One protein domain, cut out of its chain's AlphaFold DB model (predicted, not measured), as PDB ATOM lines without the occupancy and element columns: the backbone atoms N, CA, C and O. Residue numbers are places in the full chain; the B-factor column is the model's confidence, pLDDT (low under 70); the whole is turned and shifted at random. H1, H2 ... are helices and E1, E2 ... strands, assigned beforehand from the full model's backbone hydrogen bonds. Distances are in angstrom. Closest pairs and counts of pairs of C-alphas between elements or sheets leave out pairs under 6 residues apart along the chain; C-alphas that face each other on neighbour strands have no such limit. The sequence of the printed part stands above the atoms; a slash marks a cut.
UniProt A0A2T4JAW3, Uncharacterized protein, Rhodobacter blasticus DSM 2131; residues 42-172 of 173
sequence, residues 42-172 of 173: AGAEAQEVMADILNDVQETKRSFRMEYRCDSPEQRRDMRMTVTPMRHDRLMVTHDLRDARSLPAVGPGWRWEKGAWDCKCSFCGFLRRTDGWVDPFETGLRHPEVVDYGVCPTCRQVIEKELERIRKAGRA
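This is residues 42 to 172 of the 173 residues of an uncharacterized protein of Rhodobacter blasticus DSM 2131 (UniProt A0A2T4JAW3). Look first for a twisted wall of three long strands, E1, E2 and E3, with two helices, H1 and H2, side by side over one of its faces. Near the first residues of both helices sits a small head of short strands, E4 to E7, and loops. The printed part has 131 residues with two named helices and seven named strands, along the chain H1 E1 E2 E3 E4 E5 E6 E7 H2, and its class is mixed. The large sheet has the order E1, E2, E3 and is antiparallel; E4 and E7 pair parallel, and E5 and E6 antiparallel. The whole is compact, with a radius of gyration of the C-alphas of 16.1 A, yet elongated, spanning 50 by 28 by 22 A.

Begin with E1, residues 64 to 69, E2, residues 75 to 85, and E3, residues 91 to 102: they form a meander, each strand the antiparallel neighbour of the one before. In the hairpin of E1 and E2, N 66 and O 81 are 3.0 A apart; in that of E2 and E3, N 82 and O 94 are 2.9 A apart. E3 bends by 55 degrees at residue 99. H1, residues 44 to 60, and H2, residues 153 to 170, are on one face of this sheet, which gives two layers, helices over strands. H1 has a height over the sheet of 10.6 A and runs along the strands, at 11 degrees to E2 on the local plane. The closest C-alphas of H1 and E2 are those of Gln 58 and Pro 85, 6.1 A apart; for H2 and E1 they are those of Ile 166 and Phe 64, 7.0 A. H1, with residues 53 to 60 alone, touches residues 163 to 170 of H2, at a shallow tilt of 15 degrees, the same way; their closest C-alphas, of Thr 60 and Gly 170, are 5.0 A apart. In both helices every O i to N i+4 pair is within hydrogen-bond range. In the head, E4, residues 119 to 121, is parallel to E7, residues 146 to 150, with N 120 and O 148 2.8 A apart. C-alphas Glu 45 of H1 and Gly 150 of E7 are the closest of those two, at 5.2 A. E5, residues 127 to 129, and E6, residues 132 to 134, form a hairpin, with N 127 and O 134 2.8 A apart; both are apart from H1 and H2.

Find C-alpha 44 at (29.534, 47.546, 90.556); from there H1 runs 24.1 A. E1 measures 16.4 A, E2 30.8 A and E3 32.1 A, ending at C-alpha 102, (1.086, 40.801, 95.152). E7 covers 13.5 A, and H2 runs 25.6 A to C-alpha 170 at (25.923, 71.066, 104.769).

The C-alphas of Gly 107 and Ala 172 are the two farthest apart, at 51.2 A. The printed part has no cut. The links E3 to E4 and E6 to E7 are long. The mean pLDDT of the printed part is 90.4; look for values under 70 at residues 105 to 108, 139 to 142 and 172.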
ATOM      1  N   ALA A  42      24.818  43.897  95.142       92.38
ATOM      2  CA  ALA A  42      25.123  43.335  93.832       92.38
ATOM      3  C   ALA A  42      25.232  44.432  92.756       92.38
ATOM      4  O   ALA A  42      24.398  45.338  92.693       92.38
ATOM      5  N   GLY A  43      26.232  44.299  91.877       92.94
ATOM      6  CA  GLY A  43      26.492  45.210  90.758       92.94
ATOM      7  C   GLY A  43      27.447  46.353  91.112       92.94
ATOM      8  O   GLY A  43      27.235  47.077  92.082       92.94
ATOM      9  N   ALA A  44      28.490  46.545  90.298       92.62
ATOM     10  CA  ALA A  44      29.534  47.546  90.556       92.62
ATOM     11  C   ALA A  44      28.976  48.979  90.595       92.62
ATOM     12  O   ALA A  44      29.254  49.721  91.531       92.62
ATOM     13  N   GLU A  45      28.106  49.342  89.646       95.12
ATOM     14  CA  GLU A  45      27.482  50.675  89.630       95.12
ATOM     15  C   GLU A  45      26.623  50.931  90.878       95.12
ATOM     16  O   GLU A  45      26.542  52.055  91.366       95.12
ATOM     17  N   ALA A  46      25.959  49.897  91.404       95.69
ATOM     18  CA  ALA A  46      25.150  50.029  92.609       95.69
ATOM     19  C   ALA A  46      26.024  50.167  93.864       95.69
ATOM     20  O   ALA A  46      25.690  50.958  94.744       95.69
ATOM     21  N   GLN A  47      27.152  49.448  93.928       96.75
ATOM     22  CA  GLN A  47      28.153  49.612  94.986       96.75
ATOM     23  C   GLN A  47      28.741  51.027  94.989       96.75
ATOM     24  O   GLN A  47      28.801  51.651  96.046       96.75
ATOM     25  N   GLU A  48      29.117  51.556  93.820       96.88
ATOM     26  CA  GLU A  48      29.624  52.927  93.669       96.88
ATOM     27  C   GLU A  48      28.609  53.958  94.171       96.88
ATOM     28  O   GLU A  48      28.920  54.776  95.035       96.88
ATOM     29  N   VAL A  49      27.359  53.867  93.710       97.69
ATOM     30  CA  VAL A  49      26.298  54.793  94.122       97.69
ATOM     31  C   VAL A  49      25.997  54.691  95.619       97.69
ATOM     32  O   VAL A  49      25.786  55.709  96.279       97.69
ATOM     33  N   MET A  50      25.991  53.483  96.189       98.06
ATOM     34  CA  MET A  50      25.831  53.318  97.634       98.06
ATOM     35  C   MET A  50      27.007  53.918  98.405       98.06
ATOM     36  O   MET A  50      26.778  54.556  99.431       98.06
ATOM     37  N   ALA A  51      28.242  53.765  97.925       97.75
ATOM     38  CA  ALA A  51      29.407  54.386  98.546       97.75
ATOM     39  C   ALA A  51      29.295  55.917  98.540       97.75
ATOM     40  O   ALA A  51      29.492  56.530  99.586       97.75
ATOM     41  N   ASP A  52      28.888  56.519  97.420       97.81
ATOM     42  CA  ASP A  52      28.663  57.965  97.315       97.81
ATOM     43  C   ASP A  52      27.612  58.459  98.316       97.81
ATOM     44  O   ASP A  52      27.841  59.445  99.017       97.81
ATOM     45  N   ILE A  53      26.484  57.748  98.442       98.44
ATOM     46  CA  ILE A  53      25.432  58.082  99.412       98.44
ATOM     47  C   ILE A  53      25.973  58.059 100.845       98.44
ATOM     48  O   ILE A  53      25.718  58.982 101.621       98.44
ATOM     49  N   LEU A  54      26.695  57.002 101.220       98.38
ATOM     50  CA  LEU A  54      27.209  56.856 102.582       98.38
ATOM     51  C   LEU A  54      28.301  57.892 102.886       98.38
ATOM     52  O   LEU A  54      28.248  58.508 103.955       98.38
ATOM     53  N   ASN A  55      29.220  58.122 101.940       97.31
ATOM     54  CA  ASN A  55      30.291  59.116 102.048       97.31
ATOM     55  C   ASN A  55      29.693  60.509 102.268       97.31
ATOM     56  O   ASN A  55      30.006  61.170 103.255       97.31
ATOM     57  N   ASP A  56      28.752  60.927 101.420       97.75
ATOM     58  CA  ASP A  56      28.121  62.243 101.521       97.75
ATOM     59  C   ASP A  56      27.390  62.448 102.848       97.75
ATOM     60  O   ASP A  56      27.468  63.520 103.452       97.75
ATOM     61  N   VAL A  57      26.656  61.440 103.324       98.19
ATOM     62  CA  VAL A  57      25.959  61.530 104.613       98.19
ATOM     63  C   VAL A  57      26.959  61.624 105.762       98.19
ATOM     64  O   VAL A  57      26.742  62.386 106.713       98.19
ATOM     65  N   GLN A  58      28.060  60.876 105.684       95.81
ATOM     66  CA  GLN A  58      29.119  60.913 106.681       95.81
ATOM     67  C   GLN A  58      29.854  62.258 106.685       95.81
ATOM     68  O   GLN A  58      30.102  62.787 107.768       95.81
ATOM     69  N   GLU A  59      30.162  62.837 105.527       95.44
ATOM     70  CA  GLU A  59      30.862  64.120 105.404       95.44
ATOM     71  C   GLU A  59      29.969  65.302 105.790       95.44
ATOM     72  O   GLU A  59      30.341  66.139 106.610       95.44
ATOM     73  N   THR A  60      28.757  65.361 105.236       96.50
ATOM     74  CA  THR A  60      27.850  66.505 105.419       96.50
ATOM     75  C   THR A  60      27.113  66.482 106.756       96.50
ATOM     76  O   THR A  60      26.503  67.482 107.141       96.50
ATOM     77  N   LYS A  61      27.099  65.332 107.448       96.12
ATOM     78  CA  LYS A  61      26.263  65.072 108.632       96.12
ATOM     79  C   LYS A  61      24.781  65.402 108.390       96.12
ATOM     80  O   LYS A  61      24.050  65.765 109.316       96.12
ATOM     81  N   ARG A  62      24.297  65.234 107.155       97.25
ATOM     82  CA  ARG A  62      22.886  65.397 106.769       97.25
ATOM     83  C   ARG A  62      22.296  64.064 106.338       97.25
ATOM     84  O   ARG A  62      22.962  63.271 105.695       97.25
ATOM     85  N   SER A  63      21.028  63.821 106.672       98.06
ATOM     86  CA  SER A  63      20.360  62.586 106.240       98.06
ATOM     87  C   SER A  63      20.005  62.613 104.753       98.06
ATOM     88  O   SER A  63      19.449  63.606 104.276       98.06
ATOM     89  N   PHE A  64      20.241  61.491 104.079       98.62
ATOM     90  CA  PHE A  64      19.798  61.201 102.715       98.62
ATOM     91  C   PHE A  64      18.493  60.398 102.746       98.62
ATOM     92  O   PHE A  64      18.326  59.535 103.617       98.62
ATOM     93  N   ARG A  65      17.570  60.660 101.812       98.25
ATOM     94  CA  ARG A  65      16.330  59.882 101.666       98.25
ATOM     95  C   ARG A  65      15.980  59.659 100.202       98.25
ATOM     96  O   ARG A  65      15.994  60.604  99.425       98.25
ATOM     97  N   MET A  66      15.573  58.441  99.855       97.25
ATOM     98  CA  MET A  66      15.029  58.145  98.529       97.25
ATOM     99  C   MET A  66      13.982  57.032  98.565       97.25
ATOM    100  O   MET A  66      14.056  56.126  99.397       97.25
ATOM    101  N   GLU A  67      13.041  57.090  97.627       97.75
ATOM    102  CA  GLU A  67      12.133  55.982  97.324       97.75
ATOM    103  C   GLU A  67      12.805  55.027  96.322       97.75
ATOM    104  O   GLU A  67      13.516  55.462  95.412       97.75
ATOM    105  N   TYR A  68      12.604  53.726  96.502       96.88
ATOM    106  CA  TYR A  68      13.152  52.659  95.664       96.88
ATOM    107  C   TYR A  68      12.255  51.409  95.742       96.88
ATOM    108  O   TYR A  68      11.291  51.378  96.503       96.88
ATOM    109  N   ARG A  69      12.553  50.371  94.957       93.12
ATOM    110  CA  ARG A  69      11.864  49.078  94.989       93.12
ATOM    111  C   ARG A  69      12.761  47.977  95.536       93.12
ATOM    112  O   ARG A  69      13.936  47.899  95.189       93.12
ATOM    113  N   CYS A  70      12.176  47.068  96.307       87.81
ATOM    114  CA  CYS A  70      12.834  45.860  96.804       87.81
ATOM    115  C   CYS A  70      11.957  44.640  96.514       87.81
ATOM    116  O   CYS A  70      11.411  44.018  97.418       87.81
ATOM    117  N   ASP A  71      11.731  44.332  95.243       86.12
ATOM    118  CA  ASP A  71      10.765  43.302  94.844       86.12
ATOM    119  C   ASP A  71      11.196  41.893  95.297       86.12
ATOM    120  O   ASP A  71      12.384  41.566  95.291       86.12
ATOM    121  N   SER A  72      10.232  41.046  95.657       77.44
ATOM    122  CA  SER A  72      10.396  39.586  95.680       77.44
ATOM    123  C   SER A  72       9.830  38.991  94.376       77.44
ATOM    124  O   SER A  72       9.228  39.724  93.584       77.44
ATOM    125  N   PRO A  73      10.002  37.683  94.099       74.38
ATOM    126  CA  PRO A  73       9.418  37.061  92.905       74.38
ATOM    127  C   PRO A  73       7.894  37.239  92.787       74.38
ATOM    128  O   PRO A  73       7.372  37.338  91.682       74.38
ATOM    129  N   GLU A  74       7.194  37.326  93.919       78.19
ATOM    130  CA  GLU A  74       5.726  37.348  93.988       78.19
ATOM    131  C   GLU A  74       5.168  38.675  94.521       78.19
ATOM    132  O   GLU A  74       3.954  38.848  94.616       78.19
ATOM    133  N   GLN A  75       6.027  39.629  94.890       84.44
ATOM    134  CA  GLN A  75       5.597  40.909  95.444       84.44
ATOM    135  C   GLN A  75       6.433  42.057  94.902       84.44
ATOM    136  O   GLN A  75       7.662  42.054  94.988       84.44
ATOM    137  N   ARG A  76       5.753  43.102  94.433       88.06
ATOM    138  CA  ARG A  76       6.381  44.406  94.235       88.06
ATOM    139  C   ARG A  76       6.292  45.193  95.534       88.06
ATOM    140  O   ARG A  76       5.200  45.334  96.083       88.06
ATOM    141  N   ARG A  77       7.431  45.708  96.000       91.25
ATOM    142  CA  ARG A  77       7.535  46.477  97.248       91.25
ATOM    143  C   ARG A  77       8.160  47.827  96.952       91.25
ATOM    144  O   ARG A  77       9.331  47.882  96.584       91.25
ATOM    145  N   ASP A  78       7.390  48.887  97.146       94.88
ATOM    146  CA  ASP A  78       7.899  50.252  97.122       94.88
ATOM    147  C   ASP A  78       8.350  50.603  98.554       94.88
ATOM    148  O   ASP A  78       7.629  50.386  99.534       94.88
ATOM    149  N   MET A  79       9.584  51.079  98.699       96.56
ATOM    150  CA  MET A  79      10.257  51.294  99.979       96.56
ATOM    151  C   MET A  79      10.953  52.651 100.017       96.56
ATOM    152  O   MET A  79      11.457  53.131  99.006       96.56
ATOM    153  N   ARG A  80      11.100  53.211 101.219       98.00
ATOM    154  CA  ARG A  80      11.932  54.392 101.458       98.00
ATOM    155  C   ARG A  80      13.215  54.006 102.167       98.00
ATOM    156  O   ARG A  80      13.169  53.548 103.307       98.00
ATOM    157  N   MET A  81      14.351  54.279 101.538       98.12
ATOM    158  CA  MET A  81      15.651  54.236 102.194       98.12
ATOM    159  C   MET A  81      15.928  55.580 102.868       98.12
ATOM    160  O   MET A  81      15.775  56.638 102.256       98.12
ATOM    161  N   THR A  82      16.354  55.551 104.130       98.62
ATOM    162  CA  THR A  82      16.893  56.716 104.841       98.62
ATOM    163  C   THR A  82      18.267  56.373 105.392       98.62
ATOM    164  O   THR A  82      18.416  55.384 106.105       98.62
ATOM    165  N   VAL A  83      19.265  57.204 105.090       98.62
ATOM    166  CA  VAL A  83      20.605  57.113 105.679       98.62
ATOM    167  C   VAL A  83      20.783  58.306 106.607       98.62
ATOM    168  O   VAL A  83      20.741  59.457 106.173       98.62
ATOM    169  N   THR A  84      20.954  58.037 107.897       98.44
ATOM    170  CA  THR A  84      21.060  59.049 108.950       98.44
ATOM    171  C   THR A  84      22.434  58.980 109.615       98.44
ATOM    172  O   THR A  84      22.850  57.898 110.037       98.44
ATOM    173  N   PRO A  85      23.141  60.116 109.752       97.94
ATOM    174  CA  PRO A  85      24.393  60.163 110.488       97.94
ATOM    175  C   PRO A  85      24.123  60.037 111.988       97.94
ATOM    176  O   PRO A  85      23.179  60.616 112.525       97.94
ATOM    177  N   MET A  86      24.976  59.284 112.668       97.25
ATOM    178  CA  MET A  86      24.899  59.009 114.098       97.25
ATOM    179  C   MET A  86      26.174  59.507 114.798       97.25
ATOM    180  O   MET A  86      27.128  59.960 114.165       97.25
ATOM    181  N   ARG A  87      26.211  59.424 116.134       93.94
ATOM    182  CA  ARG A  87      27.428  59.727 116.910       93.94
ATOM    183  C   ARG A  87      28.577  58.780 116.530       93.94
ATOM    184  O   ARG A  87      28.331  57.623 116.191       93.94
ATOM    185  N   HIS A  88      29.813  59.260 116.681       93.19
ATOM    186  CA  HIS A  88      31.048  58.512 116.392       93.19
ATOM    187  C   HIS A  88      31.158  58.039 114.931       93.19
ATOM    188  O   HIS A  88      31.542  56.901 114.684       93.19
ATOM    189  N   ASP A  89      30.753  58.889 113.980       92.81
ATOM    190  CA  ASP A  89      30.851  58.652 112.526       92.81
ATOM    191  C   ASP A  89      30.169  57.382 112.011       92.81
ATOM    192  O   ASP A  89      30.471  56.885 110.925       92.81
ATOM    193  N   ARG A  90      29.203  56.884 112.786       97.50
ATOM    194  CA  ARG A  90      28.344  55.761 112.419       97.50
ATOM    195  C   ARG A  90      27.199  56.230 111.539       97.50
ATOM    196  O   ARG A  90      26.752  57.373 111.638       97.50
ATOM    197  N   LEU A  91      26.655  55.303 110.762       98.44
ATOM    198  CA  LEU A  91      25.481  55.542 109.927       98.44
ATOM    199  C   LEU A  91      24.352  54.585 110.313       98.44
ATOM    200  O   LEU A  91      24.568  53.399 110.573       98.44
ATOM    201  N   MET A  92      23.122  55.086 110.343       98.12
ATOM    202  CA  MET A  92      21.929  54.252 110.390       98.12
ATOM    203  C   MET A  92      21.283  54.246 109.011       98.12
ATOM    204  O   MET A  92      20.908  55.300 108.513       98.12
ATOM    205  N   VAL A  93      21.143  53.061 108.421       98.00
ATOM    206  CA  VAL A  93      20.363  52.852 107.200       98.00
ATOM    207  C   VAL A  93      19.061  52.181 107.612       98.00
ATOM    208  O   VAL A  93      19.095  51.126 108.248       98.00
ATOM    209  N   THR A  94      17.932  52.807 107.304       96.81
ATOM    210  CA  THR A  94      16.599  52.246 107.534       96.81
ATOM    211  C   THR A  94      15.856  52.108 106.216       96.81
ATOM    212  O   THR A  94      15.984  52.952 105.326       96.81
ATOM    213  N   HIS A  95      15.061  51.046 106.114       94.81
ATOM    214  CA  HIS A  95      14.224  50.751 104.960       94.81
ATOM    215  C   HIS A  95      12.782  50.629 105.440       94.81
ATOM    216  O   HIS A  95      12.433  49.682 106.142       94.81
ATOM    217  N   ASP A  96      11.955  51.607 105.090       94.62
ATOM    218  CA  ASP A  96      10.542  51.630 105.459       94.62
ATOM    219  C   ASP A  96       9.701  51.114 104.286       94.62
ATOM    220  O   ASP A  96       9.808  51.652 103.182       94.62
ATOM    221  N   LEU A  97       8.818  50.141 104.514       94.31
ATOM    222  CA  LEU A  97       7.829  49.746 103.510       94.31
ATOM    223  C   LEU A  97       6.808  50.876 103.297       94.31
ATOM    224  O   LEU A  97       6.261  51.412 104.263       94.31
ATOM    225  N   ARG A  98       6.563  51.250 102.038       96.88
ATOM    226  CA  ARG A  98       5.557  52.254 101.654       96.88
ATOM    227  C   ARG A  98       4.302  51.614 101.106       96.88
ATOM    228  O   ARG A  98       3.210  51.994 101.510       96.88
ATOM    229  N   ASP A  99       4.490  50.670 100.196       94.94
ATOM    230  CA  ASP A  99       3.421  49.926  99.556       94.94
ATOM    231  C   ASP A  99       3.922  48.531  99.175       94.94
ATOM    232  O   ASP A  99       5.105  48.336  98.874       94.94
ATOM    233  N   ALA A 100       3.020  47.559  99.198       92.38
ATOM    234  CA  ALA A 100       3.291  46.199  98.775       92.38
ATOM    235  C   ALA A 100       2.088  45.660  98.015       92.38
ATOM    236  O   ALA A 100       0.960  45.680  98.509       92.38
ATOM    237  N   ARG A 101       2.347  45.115  96.829       89.94
ATOM    238  CA  ARG A 101       1.315  44.469  96.025       89.94
ATOM    239  C   ARG A 101       1.772  43.109  95.541       89.94
ATOM    240  O   ARG A 101       2.878  42.965  95.016       89.94
ATOM    241  N   SER A 102       0.889  42.133  95.702       85.81
ATOM    242  CA  SER A 102       1.086  40.801  95.152       85.81
ATOM    243  C   SER A 102       1.083  40.863  93.635       85.81
ATOM    244  O   SER A 102       0.281  41.565  93.013       85.81
ATOM    245  N   LEU A 103       1.989  40.107  93.050       78.25
ATOM    246  CA  LEU A 103       2.079  39.893  91.623       78.25
ATOM    247  C   LEU A 103       1.632  38.459  91.334       78.25
ATOM    248  O   LEU A 103       1.802  37.582  92.184       78.25
ATOM    249  N   PRO A 104       1.064  38.188  90.148       72.94
ATOM    250  CA  PRO A 104       0.907  36.813  89.696       72.94
ATOM    251  C   PRO A 104       2.273  36.122  89.746       72.94
ATOM    252  O   PRO A 104       3.264  36.746  89.375       72.94
ATOM    253  N   ALA A 105       2.336  34.862  90.182       64.88
ATOM    254  CA  ALA A 105       3.586  34.107  90.195       64.88
ATOM    255  C   ALA A 105       4.153  34.025  88.765       64.88
ATOM    256  O   ALA A 105       3.673  33.255  87.931       64.88
ATOM    257  N   VAL A 106       5.144  34.865  88.460       59.75
ATOM    258  CA  VAL A 106       5.787  34.935  87.148       59.75
ATOM    259  C   VAL A 106       7.106  34.179  87.196       59.75
ATOM    260  O   VAL A 106       8.147  34.744  87.510       59.75
ATOM    261  N   GLY A 107       7.045  32.891  86.846       60.50
ATOM    262  CA  GLY A 107       8.221  32.065  86.562       60.50
ATOM    263  C   GLY A 107       9.203  31.892  87.734       60.50
ATOM    264  O   GLY A 107       8.893  32.234  88.875       60.50
ATOM    265  N   PRO A 108      10.384  31.301  87.484       61.34
ATOM    266  CA  PRO A 108      11.418  31.192  88.505       61.34
ATOM    267  C   PRO A 108      11.905  32.588  88.916       61.34
ATOM    268  O   PRO A 108      12.067  33.475  88.078       61.34
ATOM    269  N   GLY A 109      12.151  32.779  90.213       70.12
ATOM    270  CA  GLY A 109      12.703  34.027  90.737       70.12
ATOM    271  C   GLY A 109      14.037  34.408  90.083       70.12
ATOM    272  O   GLY A 109      14.793  33.551  89.624       70.12
ATOM    273  N   TRP A 110      14.331  35.709  90.060       78.06
ATOM    274  CA  TRP A 110      15.573  36.260  89.515       78.06
ATOM    275  C   TRP A 110      16.806  35.656  90.202       78.06
ATOM    276  O   TRP A 110      16.873  35.624  91.432       78.06
ATOM    277  N   ARG A 111      17.813  35.257  89.424       85.44
ATOM    278  CA  ARG A 111      19.152  34.928  89.924       85.44
ATOM    279  C   ARG A 111      20.135  36.026  89.558       85.44
ATOM    280  O   ARG A 111      20.106  36.555  88.449       85.44
ATOM    281  N   TRP A 112      21.018  36.346  90.492       88.31
ATOM    282  CA  TRP A 112      22.126  37.249  90.227       88.31
ATOM    283  C   TRP A 112      23.327  36.483  89.674       88.31
ATOM    284  O   TRP A 112      23.734  35.476  90.254       88.31
ATOM    285  N   GLU A 113      23.915  36.995  88.596       91.75
ATOM    286  CA  GLU A 113      25.220  36.561  88.101       91.75
ATOM    287  C   GLU A 113      26.010  37.770  87.592       91.75
ATOM    288  O   GLU A 113      25.515  38.579  86.803       91.75
ATOM    289  N   LYS A 114      27.259  37.900  88.052       91.56
ATOM    290  CA  LYS A 114      28.141  39.000  87.657       91.56
ATOM    291  C   LYS A 114      28.434  38.931  86.157       91.56
ATOM    292  O   LYS A 114      28.951  37.925  85.680       91.56
ATOM    293  N   GLY A 115      28.196  40.027  85.440       89.38
ATOM    294  CA  GLY A 115      28.437  40.115  84.001       89.38
ATOM    295  C   GLY A 115      27.360  39.461  83.134       89.38
ATOM    296  O   GLY A 115      27.583  39.296  81.933       89.38
ATOM    297  N   ALA A 116      26.206  39.096  83.702       91.06
ATOM    298  CA  ALA A 116      25.078  38.627  82.909       91.06
ATOM    299  C   ALA A 116      24.634  39.679  81.875       91.06
ATOM    300  O   ALA A 116      24.730  40.890  82.086       91.06
ATOM    301  N   TRP A 117      24.137  39.191  80.736       89.19
ATOM    302  CA  TRP A 117      23.720  40.035  79.613       89.19
ATOM    303  C   TRP A 117      22.548  40.957  79.973       89.19
ATOM    304  O   TRP A 117      22.564  42.158  79.689       89.19
ATOM    305  N   ASP A 118      21.524  40.383  80.605       90.75
ATOM    306  CA  ASP A 118      20.391  41.132  81.125       90.75
ATOM    307  C   ASP A 118      20.812  41.898  82.386       90.75
ATOM    308  O   ASP A 118      21.492  41.370  83.263       90.75
ATOM    309  N   CYS A 119      20.394  43.159  82.488       92.75
ATOM    310  CA  CYS A 119      20.745  44.037  83.601       92.75
ATOM    311  C   CYS A 119      19.473  44.612  84.227       92.75
ATOM    312  O   CYS A 119      18.583  45.076  83.511       92.75
ATOM    313  N   LYS A 120      19.389  44.591  85.557       93.00
ATOM    314  CA  LYS A 120      18.278  45.135  86.341       93.00
ATOM    315  C   LYS A 120      18.759  46.319  87.175       93.00
ATOM    316  O   LYS A 120      19.834  46.287  87.764       93.00
ATOM    317  N   CYS A 121      17.958  47.377  87.249       95.50
ATOM    318  CA  CYS A 121      18.280  48.532  88.074       95.50
ATOM    319  C   CYS A 121      18.123  48.165  89.554       95.50
ATOM    320  O   CYS A 121      17.041  47.732  89.957       95.50
ATOM    321  N   SER A 122      19.152  48.392  90.370       95.31
ATOM    322  CA  SER A 122      19.128  48.084  91.809       95.31
ATOM    323  C   SER A 122      18.146  48.937  92.610       95.31
ATOM    324  O   SER A 122      17.794  48.572  93.726       95.31
ATOM    325  N   PHE A 123      17.691  50.063  92.050       96.62
ATOM    326  CA  PHE A 123      16.811  51.002  92.744       96.62
ATOM    327  C   PHE A 123      15.366  50.934  92.260       96.62
ATOM    328  O   PHE A 123      14.470  50.838  93.082       96.62
ATOM    329  N   CYS A 124      15.094  50.975  90.954       95.31
ATOM    330  CA  CYS A 124      13.712  50.906  90.460       95.31
ATOM    331  C   CYS A 124      13.298  49.522  89.964       95.31
ATOM    332  O   CYS A 124      12.150  49.361  89.580       95.31
ATOM    333  N   GLY A 125      14.206  48.546  89.897       91.75
ATOM    334  CA  GLY A 125      13.912  47.198  89.410       91.75
ATOM    335  C   GLY A 125      13.613  47.082  87.909       91.75
ATOM    336  O   GLY A 125      13.267  45.989  87.466       91.75
ATOM    337  N   PHE A 126      13.747  48.160  87.129       93.31
ATOM    338  CA  PHE A 126      13.543  48.130  85.676       93.31
ATOM    339  C   PHE A 126      14.662  47.354  84.982       93.31
ATOM    340  O   PHE A 126      15.799  47.339  85.452       93.31
ATOM    341  N   LEU A 127      14.350  46.738  83.845       91.69
ATOM    342  CA  LEU A 127      15.290  45.963  83.043       91.69
ATOM    343  C   LEU A 127      15.869  46.803  81.911       91.69
ATOM    344  O   LEU A 127      15.133  47.492  81.205       91.69
ATOM    345  N   ARG A 128      17.182  46.696  81.702       92.69
ATOM    346  CA  ARG A 128      17.872  47.301  80.565       92.69
ATOM    347  C   ARG A 128      17.529  46.546  79.280       92.69
ATOM    348  O   ARG A 128      17.596  45.314  79.212       92.69
ATOM    349  N   ARG A 129      17.176  47.305  78.252       87.00
ATOM    350  CA  ARG A 129      16.889  46.880  76.880       87.00
ATOM    351  C   ARG A 129      17.647  47.788  75.917       87.00
ATOM    352  O   ARG A 129      18.190  48.812  76.326       87.00
ATOM    353  N   THR A 130      17.674  47.412  74.642       83.12
ATOM    354  CA  THR A 130      18.337  48.189  73.585       83.12
ATOM    355  C   THR A 130      17.827  49.632  73.532       83.12
ATOM    356  O   THR A 130      18.630  50.554  73.445       83.12
ATOM    357  N   ASP A 131      16.513  49.818  73.685       84.81
ATOM    358  CA  ASP A 131      15.850  51.119  73.515       84.81
ATOM    359  C   ASP A 131      15.546  51.837  74.842       84.81
ATOM    360  O   ASP A 131      14.869  52.864  74.855       84.81
ATOM    361  N   GLY A 132      16.026  51.313  75.978       90.12
ATOM    362  CA  GLY A 132      15.826  51.948  77.281       90.12
ATOM    363  C   GLY A 132      15.621  50.983  78.442       90.12
ATOM    364  O   GLY A 132      16.074  49.842  78.425       90.12
ATOM    365  N   TRP A 133      14.957  51.474  79.488       93.88
ATOM    366  CA  TRP A 133      14.669  50.727  80.712       93.88
ATOM    367  C   TRP A 133      13.164  50.509  80.843       93.88
ATOM    368  O   TRP A 133      12.411  51.477  80.787       93.88
ATOM    369  N   VAL A 134      12.739  49.261  81.040       90.81
ATOM    370  CA  VAL A 134      11.316  48.869  81.059       90.81
ATOM    371  C   VAL A 134      10.936  48.221  82.386       90.81
ATOM    372  O   VAL A 134      11.763  47.529  82.992       90.81
ATOM    373  N   ASP A 135       9.704  48.433  82.858       88.31
ATOM    374  CA  ASP A 135       9.230  47.761  84.071       88.31
ATOM    375  C   ASP A 135       9.065  46.262  83.765       88.31
ATOM    376  O   ASP A 135       8.316  45.916  82.850       88.31
ATOM    377  N   PRO A 136       9.735  45.342  84.490       81.75
ATOM    378  CA  PRO A 136       9.613  43.906  84.232       81.75
ATOM    379  C   PRO A 136       8.177  43.385  84.306       81.75
ATOM    380  O   PRO A 136       7.921  42.311  83.784       81.75
ATOM    381  N   PHE A 137       7.256  44.100  84.954       77.88
ATOM    382  CA  PHE A 137       5.861  43.679  85.099       77.88
ATOM    383  C   PHE A 137       4.934  44.169  83.977       77.88
ATOM    384  O   PHE A 137       3.732  43.911  84.032       77.88
ATOM    385  N   GLU A 138       5.452  44.869  82.964       77.12
ATOM    386  CA  GLU A 138       4.676  45.183  81.762       77.12
ATOM    387  C   GLU A 138       4.365  43.908  80.957       77.12
ATOM    388  O   GLU A 138       5.208  43.030  80.756       77.12
ATOM    389  N   THR A 139       3.119  43.789  80.494       61.34
ATOM    390  CA  THR A 139       2.618  42.597  79.799       61.34
ATOM    391  C   THR A 139       3.366  42.330  78.493       61.34
ATOM    392  O   THR A 139       3.511  43.230  77.669       61.34
ATOM    393  N   GLY A 140       3.755  41.071  78.259       64.81
ATOM    394  CA  GLY A 140       4.398  40.628  77.014       64.81
ATOM    395  C   GLY A 140       5.929  40.689  77.021       64.81
ATOM    396  O   GLY A 140       6.554  40.327  76.023       64.81
ATOM    397  N   LEU A 141       6.548  41.101  78.129       66.44
ATOM    398  CA  LEU A 141       8.001  41.115  78.266       66.44
ATOM    399  C   LEU A 141       8.556  39.749  78.687       66.44
ATOM    400  O   LEU A 141       8.022  39.063  79.557       66.44
ATOM    401  N   ARG A 142       9.697  39.370  78.099       69.12
ATOM    402  CA  ARG A 142      10.504  38.252  78.601       69.12
ATOM    403  C   ARG A 142      11.087  38.633  79.962       69.12
ATOM    404  O   ARG A 142      11.851  39.600  80.046       69.12
ATOM    405  N   HIS A 143      10.794  37.830  80.980       74.25
ATOM    406  CA  HIS A 143      11.466  37.873  82.277       74.25
ATOM    407  C   HIS A 143      12.792  37.099  82.197       74.25
ATOM    408  O   HIS A 143      12.759  35.882  82.006       74.25
ATOM    409  N   PRO A 144      13.964  37.759  82.273       79.50
ATOM    410  CA  PRO A 144      15.223  37.032  82.339       79.50
ATOM    411  C   PRO A 144      15.355  36.247  83.646       79.50
ATOM    412  O   PRO A 144      15.036  36.747  84.715       79.50
ATOM    413  N   GLU A 145      15.868  35.023  83.573       83.44
ATOM    414  CA  GLU A 145      16.128  34.218  84.775       83.44
ATOM    415  C   GLU A 145      17.386  34.670  85.521       83.44
ATOM    416  O   GLU A 145      17.512  34.450  86.723       83.44
ATOM    417  N   VAL A 146      18.335  35.266  84.798       89.00
ATOM    418  CA  VAL A 146      19.644  35.670  85.308       89.00
ATOM    419  C   VAL A 146      19.885  37.122  84.927       89.00
ATOM    420  O   VAL A 146      19.714  37.484  83.763       89.00
ATOM    421  N   VAL A 147      20.260  37.948  85.900       91.00
ATOM    422  CA  VAL A 147      20.538  39.374  85.706       91.00
ATOM    423  C   VAL A 147      21.807  39.790  86.438       91.00
ATOM    424  O   VAL A 147      22.115  39.270  87.511       91.00
ATOM    425  N   ASP A 148      22.512  40.772  85.887       93.62
ATOM    426  CA  ASP A 148      23.430  41.606  86.659       93.62
ATOM    427  C   ASP A 148      22.695  42.870  87.116       93.62
ATOM    428  O   ASP A 148      21.580  43.170  86.671       93.62
ATOM    429  N   TYR A 149      23.316  43.633  88.003       94.06
ATOM    430  CA  TYR A 149      22.731  44.830  88.583       94.06
ATOM    431  C   TYR A 149      23.482  46.097  88.176       94.06
ATOM    432  O   TYR A 149      24.709  46.132  88.114       94.06
ATOM    433  N   GLY A 150      22.718  47.154  87.908       95.44
ATOM    434  CA  GLY A 150      23.235  48.477  87.558       95.44
ATOM    435  C   GLY A 150      22.311  49.592  88.036       95.44
ATOM    436  O   GLY A 150      21.379  49.352  88.810       95.44
ATOM    437  N   VAL A 151      22.532  50.822  87.566       97.50
ATOM    438  CA  VAL A 151      21.699  51.976  87.943       97.50
ATOM    439  C   VAL A 151      21.205  52.705  86.699       97.50
ATOM    440  O   VAL A 151      21.984  53.272  85.936       97.50
ATOM    441  N   CYS A 152      19.885  52.725  86.495       97.44
ATOM    442  CA  CYS A 152      19.308  53.413  85.343       97.44
ATOM    443  C   CYS A 152      19.500  54.944  85.431       97.44
ATOM    444  O   CYS A 152      19.570  55.493  86.537       97.44
ATOM    445  N   PRO A 153      19.518  55.665  84.290       97.00
ATOM    446  CA  PRO A 153      19.713  57.117  84.268       97.00
ATOM    447  C   PRO A 153      18.707  57.892  85.128       97.00
ATOM    448  O   PRO A 153      19.069  58.873  85.771       97.00
ATOM    449  N   THR A 154      17.454  57.432  85.188       97.38
ATOM    450  CA  THR A 154      16.411  58.060  86.009       97.38
ATOM    451  C   THR A 154      16.734  57.970  87.499       97.38
ATOM    452  O   THR A 154      16.692  58.984  88.192       97.38
ATOM    453  N   CYS A 155      17.099  56.784  87.999       98.12
ATOM    454  CA  CYS A 155      17.488  56.613  89.400       98.12
ATOM    455  C   CYS A 155      18.764  57.386  89.721       98.12
ATOM    456  O   CYS A 155      18.813  58.058  90.747       98.12
ATOM    457  N   ARG A 156      19.754  57.356  88.822       97.94
ATOM    458  CA  ARG A 156      20.994  58.123  88.970       97.94
ATOM    459  C   ARG A 156      20.706  59.616  89.137       97.94
ATOM    460  O   ARG A 156      21.141  60.206  90.118       97.94
ATOM    461  N   GLN A 157      19.872  60.195  88.272       98.12
ATOM    462  CA  GLN A 157      19.506  61.611  88.358       98.12
ATOM    463  C   GLN A 157      18.775  61.961  89.666       98.12
ATOM    464  O   GLN A 157      18.993  63.034  90.229       98.12
ATOM    465  N   VAL A 158      17.880  61.092  90.149       98.06
ATOM    466  CA  VAL A 158      17.179  61.308  91.428       98.06
ATOM    467  C   VAL A 158      18.170  61.316  92.591       98.06
ATOM    468  O   VAL A 158      18.108  62.210  93.435       98.06
ATOM    469  N   ILE A 159      19.099  60.359  92.609       98.25
ATOM    470  CA  ILE A 159      20.125  60.247  93.648       98.25
ATOM    471  C   ILE A 159      21.050  61.463  93.611       98.25
ATOM    472  O   ILE A 159      21.220  62.117  94.634       98.25
ATOM    473  N   GLU A 160      21.577  61.826  92.442       98.12
ATOM    474  CA  GLU A 160      22.462  62.985  92.271       98.12
ATOM    475  C   GLU A 160      21.815  64.282  92.771       98.12
ATOM    476  O   GLU A 160      22.435  65.033  93.523       98.12
ATOM    477  N   LYS A 161      20.539  64.521  92.437       98.06
ATOM    478  CA  LYS A 161      19.795  65.693  92.928       98.06
ATOM    479  C   LYS A 161      19.683  65.716  94.451       98.06
ATOM    480  O   LYS A 161      19.802  66.779  95.062       98.06
ATOM    481  N   GLU A 162      19.443  64.564  95.070       98.06
ATOM    482  CA  GLU A 162      19.341  64.459  96.525       98.06
ATOM    483  C   GLU A 162      20.710  64.630  97.209       98.06
ATOM    484  O   GLU A 162      20.806  65.343  98.210       98.06
ATOM    485  N   LEU A 163      21.781  64.075  96.629       97.94
ATOM    486  CA  LEU A 163      23.161  64.293  97.077       97.94
ATOM    487  C   LEU A 163      23.550  65.775  96.990       97.94
ATOM    488  O   LEU A 163      24.028  66.371  97.956       97.94
ATOM    489  N   GLU A 164      23.255  66.439  95.870       97.62
ATOM    490  CA  GLU A 164      23.456  67.883  95.737       97.62
ATOM    491  C   GLU A 164      22.699  68.682  96.802       97.62
ATOM    492  O   GLU A 164      23.235  69.654  97.348       97.62
ATOM    493  N   ARG A 165      21.457  68.285  97.110       96.94
ATOM    494  CA  ARG A 165      20.633  68.939  98.130       96.94
ATOM    495  C   ARG A 165      21.296  68.859  99.504       96.94
ATOM    496  O   ARG A 165      21.385  69.882 100.188       96.94
ATOM    497  N   ILE A 166      21.781  67.683  99.910       97.19
ATOM    498  CA  ILE A 166      22.428  67.513 101.220       97.19
ATOM    499  C   ILE A 166      23.806  68.187 101.280       97.19
ATOM    500  O   ILE A 166      24.098  68.850 102.277       97.19
ATOM    501  N   ARG A 167      24.595  68.142 100.196       96.50
ATOM    502  CA  ARG A 167      25.884  68.851 100.073       96.50
ATOM    503  C   ARG A 167      25.715  70.363 100.224       96.50
ATOM    504  O   ARG A 167      26.441  70.991 100.992       96.50
ATOM    505  N   LYS A 168      24.732  70.961  99.537       94.06
ATOM    506  CA  LYS A 168      24.419  72.400  99.655       94.06
ATOM    507  C   LYS A 168      23.975  72.762 101.070       94.06
ATOM    508  O   LYS A 168      24.440  73.756 101.619       94.06
ATOM    509  N   ALA A 169      23.122  71.939 101.680       88.56
ATOM    510  CA  ALA A 169      22.643  72.174 103.037       88.56
ATOM    511  C   ALA A 169      23.743  72.040 104.103       88.56
ATOM    512  O   ALA A 169      23.611  72.657 105.158       88.56
ATOM    513  N   GLY A 170      24.781  71.230 103.866       78.94
ATOM    514  CA  GLY A 170      25.923  71.066 104.769       78.94
ATOM    515  C   GLY A 170      26.926  72.222 104.720       78.94
ATOM    516  O   GLY A 170      27.510  72.549 105.739       78.94
ATOM    517  N   ARG A 171      27.084  72.891 103.568       74.31
ATOM    518  CA  ARG A 171      27.994  74.047 103.404       74.31
ATOM    519  C   ARG A 171      27.468  75.359 104.001       74.31
ATOM    520  O   ARG A 171      28.205  76.336 104.052       74.31
ATOM    521  N   ALA A 172      26.188  75.404 104.362       63.88
ATOM    522  CA  ALA A 172      25.509  76.601 104.857       63.88
ATOM    523  C   ALA A 172      25.430  76.681 106.396       63.88
ATOM    524  O   ALA A 172      24.776  77.586 106.910       63.88
TER     525      ALA A 172